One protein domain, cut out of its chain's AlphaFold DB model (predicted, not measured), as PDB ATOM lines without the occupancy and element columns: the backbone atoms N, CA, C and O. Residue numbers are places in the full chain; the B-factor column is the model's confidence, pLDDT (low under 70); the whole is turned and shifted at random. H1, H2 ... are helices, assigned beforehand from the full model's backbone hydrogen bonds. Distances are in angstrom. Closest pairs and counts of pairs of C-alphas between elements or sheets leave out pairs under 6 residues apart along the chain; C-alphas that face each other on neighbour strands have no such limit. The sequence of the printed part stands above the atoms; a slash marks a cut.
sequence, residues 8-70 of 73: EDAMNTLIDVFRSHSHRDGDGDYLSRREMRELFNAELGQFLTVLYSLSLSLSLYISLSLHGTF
ATOM      1  N   GLU A   8     153.061 155.072 177.954       93.25
ATOM      2  CA  GLU A   8     153.993 154.831 179.061       93.25
ATOM      3  C   GLU A   8     155.239 155.719 178.942       93.25
ATOM      4  O   GLU A   8     155.671 156.297 179.938       93.25
ATOM      5  N   ASP A   9     155.758 155.914 177.728       94.62
ATOM      6  CA  ASP A   9     156.864 156.845 177.471       94.62
ATOM      7  C   ASP A   9     156.482 158.303 177.771       94.62
ATOM      8  O   ASP A   9     157.241 159.037 178.414       94.62
ATOM      9  N   ALA A  10     155.281 158.729 177.370       91.00
ATOM     10  CA  ALA A  10     154.781 160.068 177.677       91.00
ATOM     11  C   ALA A  10     154.596 160.283 179.191       91.00
ATOM     12  O   ALA A  10     154.937 161.344 179.717       91.00
ATOM     13  N   MET A  11     154.105 159.270 179.907       93.38
ATOM     14  CA  MET A  11     153.952 159.314 181.363       93.38
ATOM     15  C   MET A  11     155.302 159.373 182.085       93.38
ATOM     16  O   MET A  11     155.441 160.158 183.022       93.38
ATOM     17  N   ASN A  12     156.304 158.612 181.636       93.12
ATOM     18  CA  ASN A  12     157.664 158.707 182.174       93.12
ATOM     19  C   ASN A  12     158.253 160.104 181.955       93.12
ATOM     20  O   ASN A  12     158.776 160.702 182.890       93.12
ATOM     21  N   THR A  13     158.066 160.663 180.757       91.25
ATOM     22  CA  THR A  13     158.497 162.033 180.440       91.25
ATOM     23  C   THR A  13     157.849 163.051 181.382       91.25
ATOM     24  O   THR A  13     158.528 163.930 181.911       91.25
ATOM     25  N   LEU A  14     156.546 162.916 181.656       89.31
ATOM     26  CA  LEU A  14     155.833 163.795 182.588       89.31
ATOM     27  C   LEU A  14     156.376 163.688 184.021       89.31
ATOM     28  O   LEU A  14     156.516 164.706 184.698       89.31
ATOM     29  N   ILE A  15     156.689 162.473 184.482       89.75
ATOM     30  CA  ILE A  15     157.265 162.231 185.813       89.75
ATOM     31  C   ILE A  15     158.656 162.865 185.929       89.75
ATOM     32  O   ILE A  15     158.955 163.492 186.946       89.75
ATOM     33  N   ASP A  16     159.492 162.730 184.903       90.12
ATOM     34  CA  ASP A  16     160.850 163.278 184.910       90.12
ATOM     35  C   ASP A  16     160.841 164.810 184.908       90.12
ATOM     36  O   ASP A  16     161.555 165.438 185.695       90.12
ATOM     37  N   VAL A  17     159.965 165.415 184.102       89.50
ATOM     38  CA  VAL A  17     159.723 166.865 184.109       89.50
ATOM     39  C   VAL A  17     159.178 167.327 185.463       89.50
ATOM     40  O   VAL A  17     159.620 168.337 186.001       89.50
ATOM     41  N   PHE A  18     158.246 166.589 186.067       88.94
ATOM     42  CA  PHE A  18     157.735 166.929 187.397       88.94
ATOM     43  C   PHE A  18     158.855 166.933 188.446       88.94
ATOM     44  O   PHE A  18     159.012 167.911 189.178       88.94
ATOM     45  N   ARG A  19     159.665 165.868 188.493       87.25
ATOM     46  CA  ARG A  19     160.763 165.726 189.462       87.25
ATOM     47  C   ARG A  19     161.845 166.787 189.288       87.25
ATOM     48  O   ARG A  19     162.375 167.273 190.286       87.25
ATOM     49  N   SER A  20     162.169 167.168 188.050       87.25
ATOM     50  CA  SER A  20     163.175 168.206 187.787       87.25
ATOM     51  C   SER A  20     162.758 169.577 188.338       87.25
ATOM     52  O   SER A  20     163.614 170.382 188.718       87.25
ATOM     53  N   HIS A  21     161.449 169.830 188.423       86.88
ATOM     54  CA  HIS A  21     160.894 171.077 188.931       86.88
ATOM     55  C   HIS A  21     160.515 171.039 190.420       86.88
ATOM     56  O   HIS A  21     160.633 172.088 191.043       86.88
ATOM     57  N   SER A  22     160.117 169.896 191.000       84.81
ATOM     58  CA  SER A  22     159.648 169.807 192.404       84.81
ATOM     59  C   SER A  22     160.761 169.853 193.447       84.81
ATOM     60  O   SER A  22     160.538 170.168 194.606       84.81
ATOM     61  N   HIS A  23     161.999 169.544 193.070       78.69
ATOM     62  CA  HIS A  23     163.102 169.487 194.036       78.69
ATOM     63  C   HIS A  23     163.762 170.855 194.297       78.69
ATOM     64  O   HIS A  23     164.787 170.916 194.980       78.69
ATOM     65  N   ARG A  24     163.231 171.960 193.750       75.75
ATOM     66  CA  ARG A  24     163.906 173.272 193.761       75.75
ATOM     67  C   ARG A  24     163.604 174.084 195.021       75.75
ATOM     68  O   ARG A  24     164.471 174.845 195.445       75.75
ATOM     69  N   ASP A  25     162.434 173.897 195.625       74.06
ATOM     70  CA  ASP A  25     162.006 174.537 196.879       74.06
ATOM     71  C   ASP A  25     162.093 173.613 198.111       74.06
ATOM     72  O   ASP A  25     161.773 174.028 199.225       74.06
ATOM     73  N   GLY A  26     162.590 172.383 197.939       65.94
ATOM     74  CA  GLY A  26     162.892 171.448 199.030       65.94
ATOM     75  C   GLY A  26     161.775 170.463 199.390       65.94
ATOM     76  O   GLY A  26     162.031 169.554 200.178       65.94
ATOM     77  N   ASP A  27     160.585 170.588 198.792       68.38
ATOM     78  CA  ASP A  27     159.487 169.616 198.890       68.38
ATOM     79  C   ASP A  27     159.362 168.844 197.567       68.38
ATOM     80  O   ASP A  27     158.695 169.273 196.636       68.38
ATOM     81  N   GLY A  28     160.056 167.709 197.460       74.44
ATOM     82  CA  GLY A  28     160.138 166.931 196.219       74.44
ATOM     83  C   GLY A  28     158.845 166.215 195.810       74.44
ATOM     84  O   GLY A  28     158.777 165.699 194.688       74.44
ATOM     85  N   ASP A  29     157.839 166.202 196.686       82.19
ATOM     86  CA  ASP A  29     156.567 165.504 196.485       82.19
ATOM     87  C   ASP A  29     155.521 166.378 195.778       82.19
ATOM     88  O   ASP A  29     154.597 165.854 195.147       82.19
ATOM     89  N   TYR A  30     155.675 167.706 195.825       85.94
ATOM     90  CA  TYR A  30     154.734 168.661 195.243       85.94
ATOM     91  C   TYR A  30     155.453 169.787 194.505       85.94
ATOM     92  O   TYR A  30     156.566 170.165 194.834       85.94
ATOM     93  N   LEU A  31     154.787 170.369 193.508       86.38
ATOM     94  CA  LEU A  31     155.247 171.615 192.900       86.38
ATOM     95  C   LEU A  31     154.640 172.797 193.648       86.38
ATOM     96  O   LEU A  31     153.413 172.923 193.747       86.38
ATOM     97  N   SER A  32     155.485 173.717 194.098       88.00
ATOM     98  CA  SER A  32     155.042 175.025 194.560       88.00
ATOM     99  C   SER A  32     154.361 175.788 193.412       88.00
ATOM    100  O   SER A  32     154.575 175.522 192.225       88.00
ATOM    101  N   ARG A  33     153.536 176.803 193.726       86.31
ATOM    102  CA  ARG A  33     152.921 177.654 192.678       86.31
ATOM    103  C   ARG A  33     153.972 178.279 191.758       86.31
ATOM    104  O   ARG A  33     153.689 178.538 190.589       86.31
ATOM    105  N   ARG A  34     155.158 178.560 192.301       88.44
ATOM    106  CA  ARG A  34     156.285 179.122 191.561       88.44
ATOM    107  C   ARG A  34     156.884 178.077 190.624       88.44
ATOM    108  O   ARG A  34     156.973 178.347 189.432       88.44
ATOM    109  N   GLU A  35     157.200 176.887 191.127       88.00
ATOM    110  CA  GLU A  35     157.772 175.788 190.334       88.00
ATOM    111  C   GLU A  35     156.822 175.324 189.227       88.00
ATOM    112  O   GLU A  35     157.243 175.134 188.089       88.00
ATOM    113  N   MET A  36     155.521 175.242 189.515       87.56
ATOM    114  CA  MET A  36     154.499 174.934 188.515       87.56
ATOM    115  C   MET A  36     154.438 176.006 187.417       87.56
ATOM    116  O   MET A  36     154.335 175.681 186.234       87.56
ATOM    117  N   ARG A  37     154.534 177.294 187.779       86.94
ATOM    118  CA  ARG A  37     154.604 178.382 186.793       86.94
ATOM    119  C   ARG A  37     155.878 178.289 185.953       86.94
ATOM    120  O   ARG A  37     155.814 178.539 184.753       86.94
ATOM    121  N   GLU A  38     157.015 177.950 186.549       88.50
ATOM    122  CA  GLU A  38     158.276 177.752 185.825       88.50
ATOM    123  C   GLU A  38     158.188 176.568 184.853       88.50
ATOM    124  O   GLU A  38     158.515 176.747 183.682       88.50
ATOM    125  N   LEU A  39     157.656 175.420 185.290       90.00
ATOM    126  CA  LEU A  39     157.408 174.240 184.450       90.00
ATOM    127  C   LEU A  39     156.533 174.600 183.252       90.00
ATOM    128  O   LEU A  39     156.901 174.343 182.108       90.00
ATOM    129  N   PHE A  40     155.395 175.259 183.489       87.50
ATOM    130  CA  PHE A  40     154.497 175.636 182.403       87.50
ATOM    131  C   PHE A  40     155.135 176.597 181.400       87.50
ATOM    132  O   PHE A  40     154.852 176.501 180.211       87.50
ATOM    133  N   ASN A  41     155.992 177.516 181.846       87.12
ATOM    134  CA  ASN A  41     156.683 178.418 180.925       87.12
ATOM    135  C   ASN A  41     157.812 177.717 180.157       87.12
ATOM    136  O   ASN A  41     157.993 178.014 178.977       87.12
ATOM    137  N   ALA A  42     158.547 176.806 180.798       87.25
ATOM    138  CA  ALA A  42     159.674 176.102 180.191       87.25
ATOM    139  C   ALA A  42     159.220 175.030 179.189       87.25
ATOM    140  O   ALA A  42     159.687 175.011 178.053       87.25
ATOM    141  N   GLU A  43     158.267 174.193 179.590       87.44
ATOM    142  CA  GLU A  43     157.880 172.991 178.843       87.44
ATOM    143  C   GLU A  43     156.627 173.214 177.989       87.44
ATOM    144  O   GLU A  43     156.433 172.582 176.953       87.44
ATOM    145  N   LEU A  44     155.757 174.140 178.408       86.69
ATOM    146  CA  LEU A  44     154.446 174.373 177.793       86.69
ATOM    147  C   LEU A  44     154.239 175.827 177.344       86.69
ATOM    148  O   LEU A  44     153.121 176.222 177.010       86.69
ATOM    149  N   GLY A  45     155.306 176.631 177.266       85.19
ATOM    150  CA  GLY A  45     155.214 178.059 176.947       85.19
ATOM    151  C   GLY A  45     154.570 178.341 175.584       85.19
ATOM    152  O   GLY A  45     153.744 179.248 175.455       85.19
ATOM    153  N   GLN A  46     154.872 177.524 174.569       84.62
ATOM    154  CA  GLN A  46     154.232 177.640 173.253       84.62
ATOM    155  C   GLN A  46     152.742 177.281 173.303       84.62
ATOM    156  O   GLN A  46     151.920 177.998 172.732       84.62
ATOM    157  N   PHE A  47     152.383 176.218 174.025       84.75
ATOM    158  CA  PHE A  47     150.990 175.812 174.206       84.75
ATOM    159  C   PHE A  47     150.177 176.917 174.893       84.75
ATOM    160  O   PHE A  47     149.111 177.304 174.410       84.75
ATOM    161  N   LEU A  48     150.725 177.505 175.960       84.44
ATOM    162  CA  LEU A  48     150.117 178.642 176.647       84.44
ATOM    163  C   LEU A  48     149.976 179.867 175.739       84.44
ATOM    164  O   LEU A  48     148.924 180.502 175.728       84.44
ATOM    165  N   THR A  49     150.996 180.180 174.939       87.31
ATOM    166  CA  THR A  49     150.965 181.313 173.998       87.31
ATOM    167  C   THR A  49     149.812 181.184 173.005       87.31
ATOM    168  O   THR A  49     149.071 182.143 172.790       87.31
ATOM    169  N   VAL A  50     149.617 179.993 172.436       88.12
ATOM    170  CA  VAL A  50     148.508 179.728 171.512       88.12
ATOM    171  C   VAL A  50     147.163 179.882 172.220       88.12
ATOM    172  O   VAL A  50     146.282 180.564 171.699       88.12
ATOM    173  N   LEU A  51     147.009 179.328 173.426       85.94
ATOM    174  CA  LEU A  51     145.773 179.470 174.204       85.94
ATOM    175  C   LEU A  51     145.442 180.935 174.522       85.94
ATOM    176  O   LEU A  51     144.293 181.350 174.354       85.94
ATOM    177  N   TYR A  52     146.431 181.729 174.938       90.44
ATOM    178  CA  TYR A  52     146.245 183.157 175.201       90.44
ATOM    179  C   TYR A  52     145.943 183.948 173.925       90.44
ATOM    180  O   TYR A  52     145.102 184.843 173.940       90.44
ATOM    181  N   SER A  53     146.577 183.608 172.802       92.25
ATOM    182  CA  SER A  53     146.277 184.232 171.509       92.25
ATOM    183  C   SER A  53     144.840 183.947 171.072       92.25
ATOM    184  O   SER A  53     144.144 184.847 170.596       92.25
ATOM    185  N   LEU A  54     144.380 182.705 171.237       91.12
ATOM    186  CA  LEU A  54     143.013 182.313 170.903       91.12
ATOM    187  C   LEU A  54     142.004 183.033 171.799       91.12
ATOM    188  O   LEU A  54     141.042 183.600 171.282       91.12
ATOM    189  N   SER A  55     142.244 183.090 173.111       93.06
ATOM    190  CA  SER A  55     141.353 183.803 174.032       93.06
ATOM    191  C   SER A  55     141.294 185.307 173.741       93.06
ATOM    192  O   SER A  55     140.203 185.880 173.741       93.06
ATOM    193  N   LEU A  56     142.425 185.937 173.401       90.25
ATOM    194  CA  LEU A  56     142.474 187.347 173.012       90.25
ATOM    195  C   LEU A  56     141.702 187.598 171.708       90.25
ATOM    196  O   LEU A  56     140.923 188.547 171.628       90.25
ATOM    197  N   SER A  57     141.873 186.729 170.707       92.12
ATOM    198  CA  SER A  57     141.148 186.833 169.433       92.12
ATOM    199  C   SER A  57     139.635 186.680 169.612       92.12
ATOM    200  O   SER A  57     138.869 187.466 169.055       92.12
ATOM    201  N   LEU A  58     139.201 185.737 170.456       90.06
ATOM    202  CA  LEU A  58     137.794 185.536 170.793       90.06
ATOM    203  C   LEU A  58     137.218 186.757 171.516       90.06
ATOM    204  O   LEU A  58     136.144 187.237 171.154       90.06
ATOM    205  N   SER A  59     137.948 187.292 172.501       91.38
ATOM    206  CA  SER A  59     137.557 188.515 173.209       91.38
ATOM    207  C   SER A  59     137.390 189.687 172.242       91.38
ATOM    208  O   SER A  59     136.373 190.375 172.290       91.38
ATOM    209  N   LEU A  60     138.355 189.902 171.343       89.00
ATOM    210  CA  LEU A  60     138.308 190.981 170.356       89.00
ATOM    211  C   LEU A  60     137.104 190.837 169.416       89.00
ATOM    212  O   LEU A  60     136.384 191.808 169.181       89.00
ATOM    213  N   TYR A  61     136.855 189.626 168.916       90.69
ATOM    214  CA  TYR A  61     135.717 189.335 168.049       90.69
ATOM    215  C   TYR A  61     134.378 189.659 168.726       90.69
ATOM    216  O   TYR A  61     133.525 190.318 168.126       90.69
ATOM    217  N   ILE A  62     134.204 189.251 169.987       89.56
ATOM    218  CA  ILE A  62     132.990 189.538 170.761       89.56
ATOM    219  C   ILE A  62     132.823 191.050 170.954       89.56
ATOM    220  O   ILE A  62     131.738 191.579 170.715       89.56
ATOM    221  N   SER A  63     133.888 191.767 171.326       89.56
ATOM    222  CA  SER A  63     133.836 193.221 171.528       89.56
ATOM    223  C   SER A  63     133.439 193.986 170.263       89.56
ATOM    224  O   SER A  63     132.632 194.914 170.344       89.56
ATOM    225  N   LEU A  64     133.967 193.589 169.102       86.94
ATOM    226  CA  LEU A  64     133.633 194.192 167.809       86.94
ATOM    227  C   LEU A  64     132.211 193.841 167.361       86.94
ATOM    228  O   LEU A  64     131.494 194.707 166.863       86.94
ATOM    229  N   SER A  65     131.780 192.598 167.588       87.62
ATOM    230  CA  SER A  65     130.429 192.141 167.241       87.62
ATOM    231  C   SER A  65     129.353 192.852 168.073       87.62
ATOM    232  O   SER A  65     128.313 193.220 167.536       87.62
ATOM    233  N   LEU A  66     129.617 193.105 169.360       76.06
ATOM    234  CA  LEU A  66     128.713 193.845 170.249       76.06
ATOM    235  C   LEU A  66     128.685 195.356 169.956       76.06
ATOM    236  O   LEU A  66     127.630 195.983 170.063       76.06
ATOM    237  N   HIS A  67     129.812 195.957 169.557       63.03
ATOM    238  CA  HIS A  67     129.837 197.367 169.142       63.03
ATOM    239  C   HIS A  67     129.185 197.592 167.770       63.03
ATOM    240  O   HIS A  67     128.525 198.612 167.576       63.03
ATOM    241  N   GLY A  68     129.309 196.645 166.832       57.56
ATOM    242  CA  GLY A  68     128.691 196.741 165.504       57.56
ATOM    243  C   GLY A  68     127.159 196.782 165.537       57.56
ATOM    244  O   GLY A  68     126.541 197.446 164.709       57.56
ATOM    245  N   THR A  69     126.535 196.148 166.534       55.00
ATOM    246  CA  THR A  69     125.078 196.182 166.733       55.00
ATOM    247  C   THR A  69     124.543 197.500 167.304       55.00
ATOM    248  O   THR A  69     123.353 197.764 167.173       55.00
ATOM    249  N   PHE A  70     125.386 198.342 167.914       51.50
ATOM    250  CA  PHE A  70     124.947 199.585 168.572       51.50
ATOM    251  C   PHE A  70     124.896 200.800 167.630       51.50
ATOM    252  O   PHE A  70     124.254 201.791 167.951       51.50
TER     253      PHE A  70
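This is residues 8 to 70 of the 73 residues of the protein "S_100 domain-containing protein" of Labrus bergylta (ballan wrasse) (UniProt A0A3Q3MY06). One long straight helix, H3, runs out as an arm from a small base in which two shorter helices, H1 and H2, meet as a V near their linked ends. H3 starts from the far end of H2 at nearly a right angle; residues 50 to 70 stick out at one end of the model, and residues 8 to 16 of H1 stick out from the base. The printed part has 63 residues with three named helices, H1, H2 and H3 along the chain, and no named strand; the class is all helix. The whole is extended, with a radius of gyration of the C-alphas of 18.1 A and spans of 56 by 27 by 14 A, the arm making much of the length.

H3, residues 45 to 68, measures 34.4 A from first to last C-alpha, from (155.214, 178.059, 176.947) to (128.691, 196.741, 165.504). H2, residues 33 to 43, measures 15.4 A. H1, residues 8 to 22, measures 20.8 A and begins with C-alpha 8 at (153.993, 154.831, 179.061).

H3 and H2 are close but not clearly touching, the closest C-alphas being those of Leu 48 and Phe 40, 7.8 A apart. Their lines are about perpendicular, at 85 degrees. H2 touches H1, which takes part with residues 17 to 22 alone; the closest C-alphas, of Glu 35 and His 21, are 5.8 A apart. These two run opposite ways at a steep tilt of 48 degrees. H1 and H3 are apart. In H1, H2 and H3 every O i to N i+4 pair is within hydrogen-bond range.

The C-alphas farthest apart, of Gly 26 and Phe 70, are 56.2 A apart. The printed part has no cut. The link from H2 to H3 is tight, and that from H1 to H2 is short. The mean pLDDT of the printed part is 84.9; residues 26 to 27 and 67 to 70 are under 70.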